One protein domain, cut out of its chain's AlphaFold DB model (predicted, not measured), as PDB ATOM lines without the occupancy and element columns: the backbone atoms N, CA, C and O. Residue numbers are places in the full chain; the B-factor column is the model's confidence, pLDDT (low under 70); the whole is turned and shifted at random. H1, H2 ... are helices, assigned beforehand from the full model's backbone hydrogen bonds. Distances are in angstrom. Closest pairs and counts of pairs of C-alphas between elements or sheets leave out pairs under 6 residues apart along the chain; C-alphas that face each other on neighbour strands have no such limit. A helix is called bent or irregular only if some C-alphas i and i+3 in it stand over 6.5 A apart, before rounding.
ATOM      1  N   VAL A  10     -18.879 -41.294  44.567       74.44
ATOM      2  CA  VAL A  10     -19.794 -41.921  43.602       74.44
ATOM      3  C   VAL A  10     -20.261 -43.294  44.088       74.44
ATOM      4  O   VAL A  10     -21.422 -43.644  43.881       74.44
ATOM      5  N   LYS A  11     -19.395 -44.066  44.765       74.00
ATOM      6  CA  LYS A  11     -19.792 -45.327  45.422       74.00
ATOM      7  C   LYS A  11     -20.881 -45.080  46.478       74.00
ATOM      8  O   LYS A  11     -21.835 -45.849  46.559       74.00
ATOM      9  N   GLY A  12     -20.792 -43.969  47.214       80.81
ATOM     10  CA  GLY A  12     -21.780 -43.540  48.210       80.81
ATOM     11  C   GLY A  12     -23.177 -43.236  47.653       80.81
ATOM     12  O   GLY A  12     -24.144 -43.255  48.408       80.81
ATOM     13  N   LEU A  13     -23.315 -43.025  46.337       80.06
ATOM     14  CA  LEU A  13     -24.609 -42.856  45.657       80.06
ATOM     15  C   LEU A  13     -25.287 -44.198  45.304       80.06
ATOM     16  O   LEU A  13     -26.390 -44.216  44.755       80.06
ATOM     17  N   GLY A  14     -24.639 -45.323  45.622       80.94
ATOM     18  CA  GLY A  14     -25.124 -46.682  45.407       80.94
ATOM     19  C   GLY A  14     -24.569 -47.345  44.144       80.94
ATOM     20  O   GLY A  14     -24.349 -46.710  43.110       80.94
ATOM     21  N   ASP A  15     -24.403 -48.669  44.200       78.75
ATOM     22  CA  ASP A  15     -23.734 -49.469  43.159       78.75
ATOM     23  C   ASP A  15     -24.334 -49.295  41.760       78.75
ATOM     24  O   ASP A  15     -23.623 -49.262  40.750       78.75
ATOM     25  N   ARG A  16     -25.663 -49.148  41.681       77.75
ATOM     26  CA  ARG A  16     -26.361 -48.914  40.412       77.75
ATOM     27  C   ARG A  16     -25.952 -47.580  39.786       77.75
ATOM     28  O   ARG A  16     -25.716 -47.536  38.579       77.75
ATOM     29  N   VAL A  17     -25.863 -46.516  40.585       77.75
ATOM     30  CA  VAL A  17     -25.481 -45.172  40.126       77.75
ATOM     31  C   VAL A  17     -24.010 -45.156  39.727       77.75
ATOM     32  O   VAL A  17     -23.677 -44.674  38.646       77.75
ATOM     33  N   ALA A  18     -23.142 -45.786  40.522       78.12
ATOM     34  CA  ALA A  18     -21.726 -45.919  40.197       78.12
ATOM     35  C   ALA A  18     -21.492 -46.655  38.866       78.12
ATOM     36  O   ALA A  18     -20.639 -46.255  38.069       78.12
ATOM     37  N   LYS A  19     -22.291 -47.690  38.574       80.69
ATOM     38  CA  LYS A  19     -22.244 -48.398  37.287       80.69
ATOM     39  C   LYS A  19     -22.690 -47.522  36.111       80.69
ATOM     40  O   LYS A  19     -22.064 -47.581  35.055       80.69
ATOM     41  N   ILE A  20     -23.750 -46.727  36.277       78.62
ATOM     42  CA  ILE A  20     -24.229 -45.791  35.243       78.62
ATOM     43  C   ILE A  20     -23.175 -44.712  34.975       78.62
ATOM     44  O   ILE A  20     -22.818 -44.488  33.824       78.62
ATOM     45  N   SER A  21     -22.627 -44.107  36.031       79.19
ATOM     46  CA  SER A  21     -21.580 -43.087  35.933       79.19
ATOM     47  C   SER A  21     -20.350 -43.598  35.174       79.19
ATOM     48  O   SER A  21     -19.885 -42.939  34.244       79.19
ATOM     49  N   ARG A  22     -19.876 -44.812  35.491       80.69
ATOM     50  CA  ARG A  22     -18.755 -45.437  34.772       80.69
ATOM     51  C   ARG A  22     -19.070 -45.647  33.292       80.69
ATOM     52  O   ARG A  22     -18.260 -45.294  32.446       80.69
ATOM     53  N   LYS A  23     -20.266 -46.155  32.984       81.19
ATOM     54  CA  LYS A  23     -20.706 -46.357  31.600       81.19
ATOM     55  C   LYS A  23     -20.703 -45.044  30.803       81.19
ATOM     56  O   LYS A  23     -20.194 -45.031  29.691       81.19
ATOM     57  N   ILE A  24     -21.234 -43.956  31.368       80.69
ATOM     58  CA  ILE A  24     -21.257 -42.639  30.706       80.69
ATOM     59  C   ILE A  24     -19.835 -42.151  30.422       80.69
ATOM     60  O   ILE A  24     -19.557 -41.740  29.301       80.69
ATOM     61  N   LYS A  25     -18.926 -42.250  31.403       83.88
ATOM     62  CA  LYS A  25     -17.513 -41.874  31.235       83.88
ATOM     63  C   LYS A  25     -16.850 -42.645  30.090       83.88
ATOM     64  O   LYS A  25     -16.146 -42.046  29.275       83.88
ATOM     65  N   ASP A  26     -17.037 -43.962  30.050       82.94
ATOM     66  CA  ASP A  26     -16.419 -44.820  29.035       82.94
ATOM     67  C   ASP A  26     -16.960 -44.480  27.633       82.94
ATOM     68  O   ASP A  26     -16.196 -44.377  26.674       82.94
ATOM     69  N   GLU A  27     -18.270 -44.233  27.519       82.44
ATOM     70  CA  GLU A  27     -18.915 -43.804  26.272       82.44
ATOM     71  C   GLU A  27     -18.474 -42.401  25.830       82.44
ATOM     72  O   GLU A  27     -18.206 -42.203  24.646       82.44
ATOM     73  N   ASP A  28     -18.354 -41.443  26.756       83.25
ATOM     74  CA  ASP A  28     -17.784 -40.119  26.478       83.25
ATOM     75  C   ASP A  28     -16.366 -40.271  25.927       83.25
ATOM     76  O   ASP A  28     -16.068 -39.794  24.835       83.25
ATOM     77  N   SER A  29     -15.512 -41.013  26.631       83.69
ATOM     78  CA  SER A  29     -14.116 -41.215  26.230       83.69
ATOM     79  C   SER A  29     -14.003 -41.800  24.819       83.69
ATOM     80  O   SER A  29     -13.159 -41.365  24.040       83.69
ATOM     81  N   ALA A  30     -14.883 -42.741  24.460       82.12
ATOM     82  CA  ALA A  30     -14.923 -43.321  23.121       82.12
ATOM     83  C   ALA A  30     -15.434 -42.340  22.049       82.12
ATOM     84  O   ALA A  30     -14.885 -42.282  20.951       82.12
ATOM     85  N   ILE A  31     -16.487 -41.571  22.343       81.94
ATOM     86  CA  ILE A  31     -17.116 -40.658  21.377       81.94
ATOM     87  C   ILE A  31     -16.230 -39.449  21.095       81.94
ATOM     88  O   ILE A  31     -16.015 -39.125  19.930       81.94
ATOM     89  N   TYR A  32     -15.656 -38.828  22.126       81.25
ATOM     90  CA  TYR A  32     -14.787 -37.658  21.959       81.25
ATOM     91  C   TYR A  32     -13.451 -37.987  21.267       81.25
ATOM     92  O   TYR A  32     -12.755 -37.078  20.822       81.25
ATOM     93  N   GLN A  33     -13.113 -39.273  21.126       80.94
ATOM     94  CA  GLN A  33     -11.978 -39.763  20.332       80.94
ATOM     95  C   GLN A  33     -12.379 -40.243  18.927       80.94
ATOM     96  O   GLN A  33     -11.517 -40.605  18.129       80.94
ATOM     97  N   SER A  34     -13.674 -40.276  18.604       83.50
ATOM     98  CA  SER A  34     -14.155 -40.742  17.305       83.50
ATOM     99  C   SER A  34     -13.910 -39.700  16.216       83.50
ATOM    100  O   SER A  34     -14.410 -38.582  16.315       83.50
ATOM    101  N   GLU A  35     -13.248 -40.097  15.125       83.88
ATOM    102  CA  GLU A  35     -13.051 -39.249  13.936       83.88
ATOM    103  C   GLU A  35     -14.372 -38.649  13.439       83.88
ATOM    104  O   GLU A  35     -14.471 -37.439  13.277       83.88
ATOM    105  N   SER A  36     -15.423 -39.468  13.320       82.50
ATOM    106  CA  SER A  36     -16.739 -39.004  12.853       82.50
ATOM    107  C   SER A  36     -17.379 -37.946  13.755       82.50
ATOM    108  O   SER A  36     -18.101 -37.075  13.278       82.50
ATOM    109  N   TYR A  37     -17.122 -38.008  15.063       85.12
ATOM    110  CA  TYR A  37     -17.627 -37.013  16.003       85.12
ATOM    111  C   TYR A  37     -16.788 -35.731  15.954       85.12
ATOM    112  O   TYR A  37     -17.333 -34.631  15.983       85.12
ATOM    113  N   ILE A  38     -15.467 -35.867  15.821       85.69
ATOM    114  CA  ILE A  38     -14.553 -34.734  15.645       85.69
ATOM    115  C   ILE A  38     -14.899 -33.959  14.366       85.69
ATOM    116  O   ILE A  38     -14.965 -32.731  14.402       85.69
ATOM    117  N   GLU A  39     -15.166 -34.657  13.259       86.56
ATOM    118  CA  GLU A  39     -15.614 -34.054  11.998       86.56
ATOM    119  C   GLU A  39     -16.953 -33.332  12.161       86.56
ATOM    120  O   GLU A  39     -17.051 -32.162  11.805       86.56
ATOM    121  N   LEU A  40     -17.944 -33.971  12.795       88.62
ATOM    122  CA  LEU A  40     -19.242 -33.348  13.069       88.62
ATOM    123  C   LEU A  40     -19.095 -32.023  13.834       88.62
ATOM    124  O   LEU A  40     -19.697 -31.017  13.465       88.62
ATOM    125  N   ILE A  41     -18.292 -32.010  14.898       91.06
ATOM    126  CA  ILE A  41     -18.081 -30.812  15.720       91.06
ATOM    127  C   ILE A  41     -17.340 -29.732  14.935       91.06
ATOM    128  O   ILE A  41     -17.686 -28.556  15.038       91.06
ATOM    129  N   LYS A  42     -16.356 -30.117  14.121       90.19
ATOM    130  CA  LYS A  42     -15.639 -29.188  13.246       90.19
ATOM    131  C   LYS A  42     -16.579 -28.536  12.231       90.19
ATOM    132  O   LYS A  42     -16.500 -27.323  12.031       90.19
ATOM    133  N   ASP A  43     -17.473 -29.310  11.623       91.56
ATOM    134  CA  ASP A  43     -18.466 -28.802  10.675       91.56
ATOM    135  C   ASP A  43     -19.435 -27.836  11.368       91.56
ATOM    136  O   ASP A  43     -19.684 -26.739  10.864       91.56
ATOM    137  N   MET A  44     -19.904 -28.183  12.573       92.00
ATOM    138  CA  MET A  44     -20.736 -27.298  13.394       92.00
ATOM    139  C   MET A  44     -20.031 -25.977  13.712       92.00
ATOM    140  O   MET A  44     -20.599 -24.914  13.478       92.00
ATOM    141  N   VAL A  45     -18.789 -26.018  14.206       95.06
ATOM    142  CA  VAL A  45     -18.004 -24.807  14.498       95.06
ATOM    143  C   VAL A  45     -17.790 -23.967  13.247       95.06
ATOM    144  O   VAL A  45     -17.867 -22.747  13.324       95.06
ATOM    145  N   THR A  46     -17.543 -24.597  12.099       94.69
ATOM    146  CA  THR A  46     -17.341 -23.881  10.833       94.69
ATOM    147  C   THR A  46     -18.610 -23.144  10.409       94.69
ATOM    148  O   THR A  46     -18.529 -21.979  10.028       94.69
ATOM    149  N   SER A  47     -19.776 -23.786  10.534       94.25
ATOM    150  CA  SER A  47     -21.071 -23.150  10.266       94.25
ATOM    151  C   SER A  47     -21.328 -21.985  11.222       94.25
ATOM    152  O   SER A  47     -21.596 -20.880  10.770       94.25
ATOM    153  N   ILE A  48     -21.156 -22.202  12.532       94.00
ATOM    154  CA  ILE A  48     -21.336 -21.154  13.548       94.00
ATOM    155  C   ILE A  48     -20.382 -19.984  13.286       94.00
ATOM    156  O   ILE A  48     -20.771 -18.832  13.429       94.00
ATOM    157  N   ALA A  49     -19.136 -20.261  12.898       95.19
ATOM    158  CA  ALA A  49     -18.157 -19.229  12.590       95.19
ATOM    159  C   ALA A  49     -18.539 -18.410  11.353       95.19
ATOM    160  O   ALA A  49     -18.293 -17.206  11.342       95.19
ATOM    161  N   ALA A  50     -19.113 -19.031  10.321       93.69
ATOM    162  CA  ALA A  50     -19.586 -18.310   9.144       93.69
ATOM    163  C   ALA A  50     -20.701 -17.325   9.523       93.69
ATOM    164  O   ALA A  50     -20.542 -16.126   9.294       93.69
ATOM    165  N   ASP A  51     -21.742 -17.819  10.197       92.25
ATOM    166  CA  ASP A  51     -22.890 -17.013  10.629       92.25
ATOM    167  C   ASP A  51     -22.446 -15.891  11.585       92.25
ATOM    168  O   ASP A  51     -22.795 -14.724  11.413       92.25
ATOM    169  N   PHE A  52     -21.596 -16.221  12.564       93.50
ATOM    170  CA  PHE A  52     -21.072 -15.260  13.535       93.50
ATOM    171  C   PHE A  52     -20.271 -14.132  12.872       93.50
ATOM    172  O   PHE A  52     -20.452 -12.966  13.216       93.50
ATOM    173  N   ASN A  53     -19.374 -14.464  11.937       90.06
ATOM    174  CA  ASN A  53     -18.541 -13.465  11.268       90.06
ATOM    175  C   ASN A  53     -19.367 -12.571  10.334       90.06
ATOM    176  O   ASN A  53     -19.078 -11.378  10.228       90.06
ATOM    177  N   GLU A  54     -20.397 -13.123   9.686       91.31
ATOM    178  CA  GLU A  54     -21.347 -12.340   8.897       91.31
ATOM    179  C   GLU A  54     -22.085 -11.333   9.785       91.31
ATOM    180  O   GLU A  54     -22.037 -10.135   9.499       91.31
ATOM    181  N   GLU A  55     -22.682 -11.784  10.893       90.62
ATOM    182  CA  GLU A  55     -23.376 -10.903  11.840       90.62
ATOM    183  C   GLU A  55     -22.435  -9.827  12.402       90.62
ATOM    184  O   GLU A  55     -22.767  -8.643  12.405       90.62
ATOM    185  N   MET A  56     -21.229 -10.215  12.831       88.50
ATOM    186  CA  MET A  56     -20.270  -9.294  13.446       88.50
ATOM    187  C   MET A  56     -19.771  -8.217  12.472       88.50
ATOM    188  O   MET A  56     -19.490  -7.099  12.898       88.50
ATOM    189  N   SER A  57     -19.699  -8.515  11.169       87.12
ATOM    190  CA  SER A  57     -19.295  -7.546  10.137       87.12
ATOM    191  C   SER A  57     -20.302  -6.411   9.915       87.12
ATOM    192  O   SER A  57     -19.952  -5.381   9.340       87.12
ATOM    193  N   GLN A  58     -21.545  -6.590  10.370       88.81
ATOM    194  CA  GLN A  58     -22.640  -5.633  10.194       88.81
ATOM    195  C   GLN A  58     -22.813  -4.694  11.398       88.81
ATOM    196  O   GLN A  58     -23.674  -3.816  11.365       88.81
ATOM    197  N   ILE A  59     -22.031  -4.880  12.467       86.94
ATOM    198  CA  ILE A  59     -22.188  -4.150  13.728       86.94
ATOM    199  C   ILE A  59     -21.067  -3.120  13.881       86.94
ATOM    200  O   ILE A  59     -19.884  -3.449  13.805       86.94
ATOM    201  N   GLU A  60     -21.440  -1.873  14.165       85.81
ATOM    202  CA  GLU A  60     -20.504  -0.833  14.596       85.81
ATOM    203  C   GLU A  60     -20.392  -0.831  16.128       85.81
ATOM    204  O   GLU A  60     -21.356  -0.535  16.839       85.81
ATOM    205  N   PHE A  61     -19.207  -1.170  16.642       86.06
ATOM    206  CA  PHE A  61     -18.910  -1.156  18.078       86.06
ATOM    207  C   PHE A  61     -18.256   0.163  18.495       86.06
ATOM    208  O   PHE A  61     -17.416   0.697  17.771       86.06
ATOM    209  N   GLU A  62     -18.579   0.643  19.699       82.50
ATOM    210  CA  GLU A  62     -17.929   1.825  20.291       82.50
ATOM    211  C   GLU A  62     -16.455   1.550  20.633       82.50
ATOM    212  O   GLU A  62     -15.606   2.429  20.497       82.50
ATOM    213  N   ASP A  63     -16.148   0.307  21.018       74.12
ATOM    214  CA  ASP A  63     -14.793  -0.218  21.174       74.12
ATOM    215  C   ASP A  63     -14.693  -1.600  20.503       74.12
ATOM    216  O   ASP A  63     -15.321  -2.577  20.935       74.12
ATOM    217  N   ASN A  64     -13.900  -1.669  19.429       75.31
ATOM    218  CA  ASN A  64     -13.573  -2.904  18.716       75.31
ATOM    219  C   ASN A  64     -12.103  -3.298  18.919       75.31
ATOM    220  O   ASN A  64     -11.321  -3.429  17.976       75.31
ATOM    221  N   ASN A  65     -11.725  -3.520  20.172       78.88
ATOM    222  CA  ASN A  65     -10.419  -4.055  20.548       78.88
ATOM    223  C   ASN A  65     -10.292  -5.582  20.363       78.88
ATOM    224  O   ASN A  65      -9.365  -6.189  20.901       78.88
ATOM    225  N   LEU A  66     -11.188  -6.223  19.594       84.06
ATOM    226  CA  LEU A  66     -11.239  -7.682  19.475       84.06
ATOM    227  C   LEU A  66      -9.878  -8.275  19.097       84.06
ATOM    228  O   LEU A  66      -9.519  -9.323  19.618       84.06
ATOM    229  N   ALA A  67      -9.096  -7.616  18.238       85.12
ATOM    230  CA  ALA A  67      -7.773  -8.094  17.835       85.12
ATOM    231  C   ALA A  67      -6.789  -8.200  19.018       85.12
ATOM    232  O   ALA A  67      -6.096  -9.213  19.138       85.12
ATOM    233  N   SER A  68      -6.771  -7.214  19.918       88.50
ATOM    234  CA  SER A  68      -5.875  -7.160  21.083       88.50
ATOM    235  C   SER A  68      -6.447  -7.811  22.343       88.50
ATOM    236  O   SER A  68      -5.678  -8.109  23.251       88.50
ATOM    237  N   LEU A  69      -7.757  -8.072  22.396       90.56
ATOM    238  CA  LEU A  69      -8.418  -8.696  23.543       90.56
ATOM    239  C   LEU A  69      -7.797 -10.064  23.865       90.56
ATOM    240  O   LEU A  69      -7.785 -10.958  23.009       90.56
ATOM    241  N   THR A  70      -7.292 -10.241  25.086       94.38
ATOM    242  CA  THR A  70      -6.804 -11.543  25.554       94.38
ATOM    243  C   THR A  70      -7.957 -12.394  26.087       94.38
ATOM    244  O   THR A  70      -9.054 -11.900  26.346       94.38
ATOM    245  N   LEU A  71      -7.730 -13.704  26.231       94.31
ATOM    246  CA  LEU A  71      -8.746 -14.582  26.813       94.31
ATOM    247  C   LEU A  71      -9.004 -14.239  28.289       94.31
ATOM    248  O   LEU A  71     -10.150 -14.296  28.719       94.31
ATOM    249  N   GLU A  72      -7.957 -13.885  29.039       94.94
ATOM    250  CA  GLU A  72      -8.050 -13.495  30.452       94.94
ATOM    251  C   GLU A  72      -8.930 -12.252  30.610       94.94
ATOM    252  O   GLU A  72      -9.948 -12.319  31.294       94.94
ATOM    253  N   ASP A  73      -8.637 -11.189  29.852       92.12
ATOM    254  CA  ASP A  73      -9.450  -9.966  29.846       92.12
ATOM    255  C   ASP A  73     -10.907 -10.253  29.451       92.12
ATOM    256  O   ASP A  73     -11.848  -9.710  30.031       92.12
ATOM    257  N   GLY A  74     -11.107 -11.125  28.456       92.38
ATOM    258  CA  GLY A  74     -12.436 -11.529  28.008       92.38
ATOM    259  C   GLY A  74     -13.225 -12.279  29.084       92.38
ATOM    260  O   GLY A  74     -14.416 -12.020  29.261       92.38
ATOM    261  N   ILE A  75     -12.577 -13.188  29.818       93.50
ATOM    262  CA  ILE A  75     -13.199 -13.928  30.924       93.50
ATOM    263  C   ILE A  75     -13.521 -12.985  32.085       93.50
ATOM    264  O   ILE A  75     -14.627 -13.052  32.623       93.50
ATOM    265  N   ASP A  76     -12.612 -12.080  32.440       92.62
ATOM    266  CA  ASP A  76     -12.859 -11.078  33.477       92.62
ATOM    267  C   ASP A  76     -14.058 -10.196  33.116       92.62
ATOM    268  O   ASP A  76     -14.932  -9.946  33.951       92.62
ATOM    269  N   TYR A  77     -14.157  -9.777  31.851       91.31
ATOM    270  CA  TYR A  77     -15.310  -9.032  31.351       91.31
ATOM    271  C   TYR A  77     -16.606  -9.854  31.439       91.31
ATOM    272  O   TYR A  77     -17.620  -9.360  31.940       91.31
ATOM    273  N   PHE A  78     -16.569 -11.120  31.006       91.62
ATOM    274  CA  PHE A  78     -17.691 -12.058  31.106       91.62
ATOM    275  C   PHE A  78     -18.184 -12.199  32.554       91.62
ATOM    276  O   PHE A  78     -19.386 -12.113  32.808       91.62
ATOM    277  N   MET A  79     -17.269 -12.361  33.513       90.38
ATOM    278  CA  MET A  79     -17.599 -12.518  34.933       90.38
ATOM    279  C   MET A  79     -18.182 -11.249  35.559       90.38
ATOM    280  O   MET A  79     -19.015 -11.337  36.459       90.38
ATOM    281  N   GLN A  80     -17.786 -10.068  35.077       89.25
ATOM    282  CA  GLN A  80     -18.336  -8.789  35.534       89.25
ATOM    283  C   GLN A  80     -19.773  -8.541  35.044       89.25
ATOM    284  O   GLN A  80     -20.438  -7.642  35.556       89.25
ATOM    285  N   GLY A  81     -20.264  -9.310  34.065       79.62
ATOM    286  CA  GLY A  81     -21.639  -9.208  33.567       79.62
ATOM    287  C   GLY A  81     -21.957  -7.886  32.861       79.62
ATOM    288  O   GLY A  81     -23.125  -7.502  32.779       79.62
ATOM    289  N   LYS A  82     -20.936  -7.177  32.363       77.25
ATOM    290  CA  LYS A  82     -21.101  -5.921  31.621       77.25
ATOM    291  C   LYS A  82     -21.812  -6.166  30.284       77.25
ATOM    292  O   LYS A  82     -21.604  -7.193  29.639       77.25
ATOM    293  N   ARG A  83     -22.678  -5.229  29.887       77.06
ATOM    294  CA  ARG A  83     -23.506  -5.286  28.664       77.06
ATOM    295  C   ARG A  83     -23.493  -3.931  27.951       77.06
ATOM    296  O   ARG A  83     -24.518  -3.267  27.828       77.06
ATOM    297  N   GLU A  84     -22.305  -3.498  27.564       84.81
ATOM    298  CA  GLU A  84     -22.060  -2.244  26.838       84.81
ATOM    299  C   GLU A  84     -22.066  -2.497  25.319       84.81
ATOM    300  O   GLU A  84     -22.100  -3.646  24.875       84.81
ATOM    301  N   ASN A  85     -22.004  -1.448  24.493       84.69
ATOM    302  CA  ASN A  85     -21.894  -1.604  23.039       84.69
ATOM    303  C   ASN A  85     -20.442  -1.894  22.593       84.69
ATOM    304  O   ASN A  85     -19.820  -1.128  21.856       84.69
ATOM    305  N   THR A  86     -19.883  -3.002  23.082       89.38
ATOM    306  CA  THR A  86     -18.501  -3.429  22.813       89.38
ATOM    307  C   THR A  86     -18.459  -4.785  22.121       89.38
ATOM    308  O   THR A  86     -19.346  -5.627  22.307       89.38
ATOM    309  N   ALA A  87     -17.378  -5.046  21.378       89.12
ATOM    310  CA  ALA A  87     -17.152  -6.359  20.774       89.12
ATOM    311  C   ALA A  87     -17.171  -7.477  21.833       89.12
ATOM    312  O   ALA A  87     -17.761  -8.531  21.610       89.12
ATOM    313  N   CYS A  88     -16.600  -7.243  23.022       90.56
ATOM    314  CA  CYS A  88     -16.600  -8.228  24.105       90.56
ATOM    315  C   CYS A  88     -18.019  -8.525  24.627       90.56
ATOM    316  O   CYS A  88     -18.384  -9.693  24.764       90.56
ATOM    317  N   SER A  89     -18.856  -7.499  24.827       91.12
ATOM    318  CA  SER A  89     -20.268  -7.694  25.197       91.12
ATOM    319  C   SER A  89     -21.025  -8.525  24.162       91.12
ATOM    320  O   SER A  89     -21.826  -9.390  24.524       91.12
ATOM    321  N   TYR A  90     -20.729  -8.327  22.874       92.19
ATOM    322  CA  TYR A  90     -21.292  -9.144  21.803       92.19
ATOM    323  C   TYR A  90     -20.891 -10.623  21.909       92.19
ATOM    324  O   TYR A  90     -21.741 -11.501  21.731       92.19
ATOM    325  N   LEU A  91     -19.636 -10.919  22.271       94.06
ATOM    326  CA  LEU A  91     -19.191 -12.294  22.534       94.06
ATOM    327  C   LEU A  91     -19.975 -12.927  23.693       94.06
ATOM    328  O   LEU A  91     -20.417 -14.070  23.575       94.06
ATOM    329  N   VAL A  92     -20.208 -12.189  24.786       93.81
ATOM    330  CA  VAL A  92     -21.001 -12.673  25.936       93.81
ATOM    331  C   VAL A  92     -22.446 -12.971  25.520       93.81
ATOM    332  O   VAL A  92     -22.982 -14.029  25.849       93.81
ATOM    333  N   CYS A  93     -23.082 -12.076  24.758       92.56
ATOM    334  CA  CYS A  93     -24.428 -12.298  24.216       92.56
ATOM    335  C   CYS A  93     -24.481 -13.526  23.296       92.56
ATOM    336  O   CYS A  93     -25.418 -14.321  23.364       92.56
ATOM    337  N   SER A  94     -23.470 -13.702  22.451       94.38
ATOM    338  CA  SER A  94     -23.376 -14.838  21.532       94.38
ATOM    339  C   SER A  94     -23.172 -16.160  22.278       94.38
ATOM    340  O   SER A  94     -23.781 -17.168  21.924       94.38
ATOM    341  N   ALA A  95     -22.393 -16.153  23.362       95.38
ATOM    342  CA  ALA A  95     -22.228 -17.305  24.245       95.38
ATOM    343  C   ALA A  95     -23.554 -17.719  24.903       95.38
ATOM    344  O   ALA A  95     -23.887 -18.901  24.959       95.38
ATOM    345  N   GLU A  96     -24.349 -16.745  25.348       94.62
ATOM    346  CA  GLU A  96     -25.677 -16.990  25.913       94.62
ATOM    347  C   GLU A  96     -26.644 -17.578  24.878       94.62
ATOM    348  O   GLU A  96     -27.301 -18.587  25.146       94.62
ATOM    349  N   LYS A  97     -26.673 -17.017  23.659       93.81
ATOM    350  CA  LYS A  97     -27.432 -17.584  22.532       93.81
ATOM    351  C   LYS A  97     -27.016 -19.030  22.244       93.81
ATOM    352  O   LYS A  97     -27.883 -19.884  22.073       93.81
ATOM    353  N   MET A  98     -25.713 -19.313  22.228       93.94
ATOM    354  CA  MET A  98     -25.180 -20.657  21.992       93.94
ATOM    355  C   MET A  98     -25.631 -21.641  23.078       93.94
ATOM    356  O   MET A  98     -26.133 -22.712  22.745       93.94
ATOM    357  N   CYS A  99     -25.523 -21.272  24.359       93.75
ATOM    358  CA  CYS A  99     -26.031 -22.077  25.473       93.75
ATOM    359  C   CYS A  99     -27.523 -22.400  25.313       93.75
ATOM    360  O   CYS A  99     -27.912 -23.565  25.404       93.75
ATOM    361  N   ASN A 100     -28.344 -21.392  25.006       91.50
ATOM    362  CA  ASN A 100     -29.780 -21.571  24.793       91.50
ATOM    363  C   ASN A 100     -30.076 -22.506  23.613       91.50
ATOM    364  O   ASN A 100     -30.957 -23.358  23.713       91.50
ATOM    365  N   HIS A 101     -29.321 -22.389  22.518       88.62
ATOM    366  CA  HIS A 101     -29.492 -23.228  21.334       88.62
ATOM    367  C   HIS A 101     -29.226 -24.714  21.619       88.62
ATOM    368  O   HIS A 101     -29.966 -25.577  21.152       88.62
ATOM    369  N   VAL A 102     -28.198 -25.019  22.415       87.31
ATOM    370  CA  VAL A 102     -27.810 -26.406  22.736       87.31
ATOM    371  C   VAL A 102     -28.500 -26.966  23.986       87.31
ATOM    372  O   VAL A 102     -28.249 -28.110  24.374       87.31
ATOM    373  N   GLY A 103     -29.364 -26.172  24.627       87.00
ATOM    374  CA  GLY A 103     -30.081 -26.548  25.845       87.00
ATOM    375  C   GLY A 103     -29.200 -26.627  27.097       87.00
ATOM    376  O   GLY A 103     -29.528 -27.364  28.024       87.00
ATOM    377  N   ALA A 104     -28.083 -25.896  27.133       89.94
ATOM    378  CA  ALA A 104     -27.178 -25.843  28.279       89.94
ATOM    379  C   ALA A 104     -27.444 -24.601  29.143       89.94
ATOM    380  O   ALA A 104     -27.685 -23.509  28.635       89.94
ATOM    381  N   SER A 105     -27.349 -24.745  30.468       91.06
ATOM    382  CA  SER A 105     -27.460 -23.605  31.390       91.06
ATOM    383  C   SER A 105     -26.299 -22.629  31.190       91.06
ATOM    384  O   SER A 105     -25.143 -22.991  31.422       91.06
ATOM    385  N   PHE A 106     -26.602 -21.380  30.829       92.31
ATOM    386  CA  PHE A 106     -25.594 -20.326  30.676       92.31
ATOM    387  C   PHE A 106     -24.833 -20.044  31.981       92.31
ATOM    388  O   PHE A 106     -23.630 -19.816  31.960       92.31
ATOM    389  N   HIS A 107     -25.484 -20.153  33.140       91.00
ATOM    390  CA  HIS A 107     -24.822 -19.923  34.428       91.00
ATOM    391  C   HIS A 107     -23.761 -20.974  34.777       91.00
ATOM    392  O   HIS A 107     -22.856 -20.685  35.552       91.00
ATOM    393  N   LEU A 108     -23.870 -22.188  34.228       90.44
ATOM    394  CA  LEU A 108     -22.927 -23.279  34.496       90.44
ATOM    395  C   LEU A 108     -21.926 -23.475  33.356       90.44
ATOM    396  O   LEU A 108     -20.753 -23.735  33.601       90.44
ATOM    397  N   HIS A 109     -22.384 -23.341  32.112       93.75
ATOM    398  CA  HIS A 109     -21.596 -23.641  30.916       93.75
ATOM    399  C   HIS A 109     -21.241 -22.401  30.089       93.75
ATOM    400  O   HIS A 109     -20.564 -22.521  29.067       93.75
ATOM    401  N   GLY A 110     -21.657 -21.209  30.524       94.31
ATOM    402  CA  GLY A 110     -21.447 -19.959  29.797       94.31
ATOM    403  C   GLY A 110     -19.978 -19.648  29.553       94.31
ATOM    404  O   GLY A 110     -19.652 -19.148  28.486       94.31
ATOM    405  N   ILE A 111     -19.075 -20.031  30.464       95.38
ATOM    406  CA  ILE A 111     -17.631 -19.860  30.252       95.38
ATOM    407  C   ILE A 111     -17.108 -20.730  29.102       95.38
ATOM    408  O   ILE A 111     -16.306 -20.271  28.295       95.38
ATOM    409  N   SER A 112     -17.603 -21.964  28.960       96.06
ATOM    410  CA  SER A 112     -17.245 -22.837  27.837       96.06
ATOM    411  C   SER A 112     -17.792 -22.284  26.521       96.06
ATOM    412  O   SER A 112     -17.061 -22.232  25.535       96.06
ATOM    413  N   ALA A 113     -19.042 -21.812  26.515       96.69
ATOM    414  CA  ALA A 113     -19.633 -21.161  25.347       96.69
ATOM    415  C   ALA A 113     -18.890 -19.869  24.968       96.69
ATOM    416  O   ALA A 113     -18.611 -19.637  23.793       96.69
ATOM    417  N   PHE A 114     -18.508 -19.063  25.960       96.75
ATOM    418  CA  PHE A 114     -17.738 -17.839  25.764       96.75
ATOM    419  C   PHE A 114     -16.378 -18.135  25.146       96.75
ATOM    420  O   PHE A 114     -16.041 -17.540  24.130       96.75
ATOM    421  N   CYS A 115     -15.626 -19.096  25.685       97.50
ATOM    422  CA  CYS A 115     -14.349 -19.499  25.103       97.50
ATOM    423  C   CYS A 115     -14.511 -20.007  23.661       97.50
ATOM    424  O   CYS A 115     -13.694 -19.669  22.806       97.50
ATOM    425  N   ALA A 116     -15.564 -20.777  23.361       97.38
ATOM    426  CA  ALA A 116     -15.833 -21.237  21.998       97.38
ATOM    427  C   ALA A 116     -16.046 -20.057  21.034       97.38
ATOM    428  O   ALA A 116     -15.367 -19.971  20.013       97.38
ATOM    429  N   ILE A 117     -16.924 -19.117  21.395       97.06
ATOM    430  CA  ILE A 117     -17.188 -17.894  20.624       97.06
ATOM    431  C   ILE A 117     -15.941 -17.009  20.505       97.06
ATOM    432  O   ILE A 117     -15.641 -16.509  19.426       97.06
ATOM    433  N   PHE A 118     -15.177 -16.846  21.585       96.81
ATOM    434  CA  PHE A 118     -13.940 -16.071  21.590       96.81
ATOM    435  C   PHE A 118     -12.938 -16.627  20.575       96.81
ATOM    436  O   PHE A 118     -12.389 -15.881  19.769       96.81
ATOM    437  N   PHE A 119     -12.724 -17.945  20.559       97.12
ATOM    438  CA  PHE A 119     -11.811 -18.557  19.596       97.12
ATOM    439  C   PHE A 119     -12.356 -18.554  18.164       97.12
ATOM    440  O   PHE A 119     -11.561 -18.424  17.236       97.12
ATOM    441  N   ILE A 120     -13.679 -18.595  17.969       96.56
ATOM    442  CA  ILE A 120     -14.303 -18.329  16.662       96.56
ATOM    443  C   ILE A 120     -13.958 -16.916  16.181       96.56
ATOM    444  O   ILE A 120     -13.464 -16.762  15.065       96.56
ATOM    445  N   ALA A 121     -14.135 -15.911  17.039       94.38
ATOM    446  CA  ALA A 121     -13.838 -14.513  16.731       94.38
ATOM    447  C   ALA A 121     -12.338 -14.265  16.473       94.38
ATOM    448  O   ALA A 121     -11.963 -13.357  15.737       94.38
ATOM    449  N   LYS A 122     -11.460 -15.096  17.047       93.75
ATOM    450  CA  LYS A 122     -10.009 -15.108  16.788       93.75
ATOM    451  C   LYS A 122      -9.593 -16.001  15.611       93.75
ATOM    452  O   LYS A 122      -8.398 -16.155  15.374       93.75
ATOM    453  N   HIS A 123     -10.547 -16.605  14.901       94.31
ATOM    454  CA  HIS A 123     -10.325 -17.562  13.812       94.31
ATOM    455  C   HIS A 123      -9.514 -18.822  14.197       94.31
ATOM    456  O   HIS A 123      -8.962 -19.503  13.332       94.31
ATOM    457  N   ASP A 124      -9.477 -19.190  15.482       95.94
ATOM    458  CA  ASP A 124      -8.865 -20.427  15.985       95.94
ATOM    459  C   ASP A 124      -9.941 -21.514  16.161       95.94
ATOM    460  O   ASP A 124     -10.389 -21.845  17.264       95.94
ATOM    461  N   LEU A 125     -10.390 -22.078  15.036       96.06
ATOM    462  CA  LEU A 125     -11.494 -23.049  15.022       96.06
ATOM    463  C   LEU A 125     -11.156 -24.366  15.741       96.06
ATOM    464  O   LEU A 125     -12.054 -25.083  16.188       96.06
ATOM    465  N   VAL A 126      -9.865 -24.686  15.879       94.88
ATOM    466  CA  VAL A 126      -9.406 -25.883  16.595       94.88
ATOM    467  C   VAL A 126      -9.710 -25.744  18.082       94.88
ATOM    468  O   VAL A 126     -10.351 -26.626  18.656       94.88
ATOM    469  N   LYS A 127      -9.320 -24.624  18.705       96.19
ATOM    470  CA  LYS A 127      -9.660 -24.371  20.112       96.19
ATOM    471  C   LYS A 127     -11.157 -24.180  20.303       96.19
ATOM    472  O   LYS A 127     -11.713 -24.733  21.251       96.19
ATOM    473  N   ALA A 128     -11.830 -23.486  19.385       97.12
ATOM    474  CA  ALA A 128     -13.284 -23.344  19.440       97.12
ATOM    475  C   ALA A 128     -14.001 -24.705  19.501       97.12
ATOM    476  O   ALA A 128     -14.888 -24.898  20.329       97.12
ATOM    477  N   SER A 129     -13.554 -25.680  18.701       94.88
ATOM    478  CA  SER A 129     -14.092 -27.051  18.704       94.88
ATOM    479  C   SER A 129     -13.915 -27.761  20.046       94.88
ATOM    480  O   SER A 129     -14.805 -28.487  20.487       94.88
ATOM    481  N   GLN A 130     -12.794 -27.537  20.735       93.38
ATOM    482  CA  GLN A 130     -12.556 -28.115  22.062       93.38
ATOM    483  C   GLN A 130     -13.521 -27.547  23.109       93.38
ATOM    484  O   GLN A 130     -14.090 -28.302  23.894       93.38
ATOM    485  N   PHE A 131     -13.759 -26.236  23.094       95.62
ATOM    486  CA  PHE A 131     -14.696 -25.609  24.027       95.62
ATOM    487  C   PHE A 131     -16.159 -25.915  23.701       95.62
ATOM    488  O   PHE A 131     -16.947 -26.138  24.622       95.62
ATOM    489  N   LEU A 132     -16.517 -26.027  22.416       93.69
ATOM    490  CA  LEU A 132     -17.847 -26.490  22.017       93.69
ATOM    491  C   LEU A 132     -18.094 -27.930  22.493       93.69
ATOM    492  O   LEU A 132     -19.172 -28.239  22.990       93.69
ATOM    493  N   ASN A 133     -17.084 -28.799  22.429       90.50
ATOM    494  CA  ASN A 133     -17.180 -30.159  22.959       90.50
ATOM    495  C   ASN A 133     -17.503 -30.207  24.455       90.50
ATOM    496  O   ASN A 133     -18.345 -31.008  24.866       90.50
ATOM    497  N   LEU A 134     -16.866 -29.338  25.248       90.56
ATOM    498  CA  LEU A 134     -17.148 -29.200  26.679       90.56
ATOM    499  C   LEU A 134     -18.578 -28.706  26.925       90.56
ATOM    500  O   LEU A 134     -19.271 -29.235  27.790       90.56
ATOM    501  N   LEU A 135     -19.040 -27.735  26.132       92.62
ATOM    502  CA  LEU A 135     -20.407 -27.220  26.213       92.62
ATOM    503  C   LEU A 135     -21.458 -28.298  25.893       92.62
ATOM    504  O   LEU A 135     -22.505 -28.343  26.534       92.62
ATOM    505  N   MET A 136     -21.184 -29.170  24.919       87.62
ATOM    506  CA  MET A 136     -22.124 -30.195  24.449       87.62
ATOM    507  C   MET A 136     -22.227 -31.417  25.373       87.62
ATOM    508  O   MET A 136     -23.202 -32.167  25.279       87.62
ATOM    509  N   GLN A 137     -21.256 -31.634  26.267       83.31
ATOM    510  CA  GLN A 137     -21.210 -32.807  27.146       83.31
ATOM    511  C   GLN A 137     -22.502 -33.071  27.942       83.31
ATOM    512  O   GLN A 137     -22.998 -34.198  27.864       83.31
ATOM    513  N   PRO A 138     -23.092 -32.108  28.682       79.31
ATOM    514  CA  PRO A 138     -24.318 -32.360  29.445       79.31
ATOM    515  C   PRO A 138     -25.475 -32.832  28.556       79.31
ATOM    516  O   PRO A 138     -26.161 -33.796  28.894       79.31
ATOM    517  N   THR A 139     -25.654 -32.207  27.392       78.19
ATOM    518  CA  THR A 139     -26.707 -32.558  26.432       78.19
ATOM    519  C   THR A 139     -26.468 -33.955  25.854       78.19
ATOM    520  O   THR A 139     -27.381 -34.781  25.806       78.19
ATOM    521  N   MET A 140     -25.222 -34.269  25.487       79.00
ATOM    522  CA  MET A 140     -24.835 -35.587  24.976       79.00
ATOM    523  C   MET A 140     -25.003 -36.696  26.018       79.00
ATOM    524  O   MET A 140     -25.448 -37.789  25.671       79.00
ATOM    525  N   ALA A 141     -24.692 -36.424  27.286       77.38
ATOM    526  CA  ALA A 141     -24.921 -37.356  28.382       77.38
ATOM    527  C   ALA A 141     -26.425 -37.577  28.620       77.38
ATOM    528  O   ALA A 141     -26.865 -38.721  28.730       77.38
ATOM    529  N   ALA A 142     -27.236 -36.514  28.614       73.12
ATOM    530  CA  ALA A 142     -28.689 -36.609  28.775       73.12
ATOM    531  C   ALA A 142     -29.350 -37.473  27.684       73.12
ATOM    532  O   ALA A 142     -30.169 -38.337  28.001       73.12
ATOM    533  N   PHE A 143     -28.927 -37.337  26.419       68.62
ATOM    534  CA  PHE A 143     -29.386 -38.194  25.314       68.62
ATOM    535  C   PHE A 143     -29.121 -39.698  25.527       68.62
ATOM    536  O   PHE A 143     -29.757 -40.526  24.871       68.62
ATOM    537  N   ARG A 144     -28.183 -40.061  26.411       70.31
ATOM    538  CA  ARG A 144     -27.780 -41.451  26.686       70.31
ATOM    539  C   ARG A 144     -28.366 -42.011  27.981       70.31
ATOM    540  O   ARG A 144     -28.534 -43.227  28.082       70.31
ATOM    541  N   ILE A 145     -28.624 -41.149  28.968       64.00
ATOM    542  CA  ILE A 145     -29.134 -41.533  30.293       64.00
ATOM    543  C   ILE A 145     -30.618 -41.901  30.229       64.00
ATOM    544  O   ILE A 145     -31.011 -42.884  30.856       64.00
ATOM    545  N   ASP A 146     -31.412 -41.164  29.451       51.28
ATOM    546  CA  ASP A 146     -32.863 -41.330  29.407       51.28
ATOM    547  C   ASP A 146     -33.390 -41.855  28.071       51.28
ATOM    548  O   ASP A 146     -32.719 -41.841  27.040       51.28
ATOM    549  N   ASP A 147     -34.643 -42.310  28.121       50.00
ATOM    550  CA  ASP A 147     -35.501 -42.861  27.069       50.00
ATOM    551  C   ASP A 147     -35.592 -42.047  25.759       50.00
ATOM    552  O   ASP A 147     -36.397 -42.387  24.903       50.00
ATOM    553  N   VAL A 148     -34.768 -41.030  25.511       52.91
ATOM    554  CA  VAL A 148     -34.784 -40.216  24.290       52.91
ATOM    555  C   VAL A 148     -34.629 -41.055  23.012       52.91
ATOM    556  O   VAL A 148     -35.436 -40.868  22.105       52.91
ATOM    557  N   PRO A 149     -33.729 -42.054  22.903       51.38
ATOM    558  CA  PRO A 149     -33.702 -42.949  21.741       51.38
ATOM    559  C   PRO A 149     -34.945 -43.851  21.652       51.38
ATOM    560  O   PRO A 149     -35.357 -44.247  20.559       51.38
ATOM    561  N   ARG A 150     -35.555 -44.187  22.798       49.75
ATOM    562  CA  ARG A 150     -36.765 -45.017  22.894       49.75
ATOM    563  C   ARG A 150     -38.013 -44.227  22.495       49.75
ATOM    564  O   ARG A 150     -38.845 -44.750  21.761       49.75
ATOM    565  N   ASP A 151     -38.107 -42.967  22.902       51.16
ATOM    566  CA  ASP A 151     -39.204 -42.038  22.645       51.16
ATOM    567  C   ASP A 151     -39.085 -41.376  21.265       51.16
ATOM    568  O   ASP A 151     -40.088 -41.258  20.562       51.16
ATOM    569  N   ALA A 152     -37.874 -41.065  20.792       48.88
ATOM    570  CA  ALA A 152     -37.620 -40.758  19.381       48.88
ATOM    571  C   ALA A 152     -37.929 -41.975  18.493       48.88
ATOM    572  O   ALA A 152     -38.524 -41.835  17.427       48.88
ATOM    573  N   GLY A 153     -37.617 -43.189  18.965       48.53
ATOM    574  CA  GLY A 153     -38.032 -44.444  18.340       48.53
ATOM    575  C   GLY A 153     -39.555 -44.620  18.286       48.53
ATOM    576  O   GLY A 153     -40.074 -45.042  17.255       48.53
ATOM    577  N   ARG A 154     -40.284 -44.231  19.345       51.94
ATOM    578  CA  ARG A 154     -41.761 -44.177  19.367       51.94
ATOM    579  C   ARG A 154     -42.325 -43.125  18.411       51.94
ATOM    580  O   ARG A 154     -43.395 -43.343  17.857       51.94
TER     581      ARG A 154
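Overview. This is residues 10 to 154 of the 223 residues of an uncharacterized protein of Cronobacter sakazakii (UniProt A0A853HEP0). The long helix H2 crosses one side of a helical core, a hairpin made of H5 and the first arm, H6a, of the bent helix H6; H4 packs on H5, and H3 packs on H4 and H5. Toward one end of the long axis H1 packs on the second arm, H6b, while residues 12 to 17 and residues 146 to 154, of which 148 to 154 are H7, stick out. The 145 printed residues include seven named helices, H1 to H7 in order, and no named strand: all helix. The whole is only just loose, close to compact, with a radius of gyration of the C-alphas of 17.6 A, and spans 56 by 32 by 28 A.

Along the chain. H2, residues 35 to 57, is 32.5 A long, from C-alpha 35 at (-13.051, -39.249, 13.936). H1 is residues 15 to 31, 24.4 A; H3 71 to 80; H4 87 to 102, 22.8 A. H5, residues 106 to 121, is irregular: C-alphas 108 and 111 are 7.6 A apart. H6, residues 125 to 145, was assigned as one helix by its hydrogen bonds but is bent, C-alphas 135 and 138 being 7.2 A apart; its arms are H6a, 125 to 135, and H6b, 138 to 145. H7, residues 148 to 154, ends at C-alpha 154 (-41.761, -44.177, 19.367).

Arrangement. H2 touches H6a about perpendicular, 74 degrees, with residues 41 to 46 alone; closest C-alphas Lys 42 and Ser 129, 6.1 A. H5 and H6a form a hairpin, 9 degrees; closest C-alphas Ala 116 and Ala 128, 4.2 A. H4 touches H5 at a steep 59 degrees; closest C-alphas Ala 95 and Phe 114, 4.8 A. O i to N i+4 pairs are within hydrogen-bond range throughout H1, H2, H3, H4, H6a and H7, but 10 of 12 in H5 and 3 of 4 in H6b.

Size, cuts and confidence. The farthest C-alphas, Asp 15 and Glu 60, are 56.5 A apart. The printed part has no cut; the link H2 to H3 is long. pLDDT is under 70 at residue 143 and residues 145 to 154.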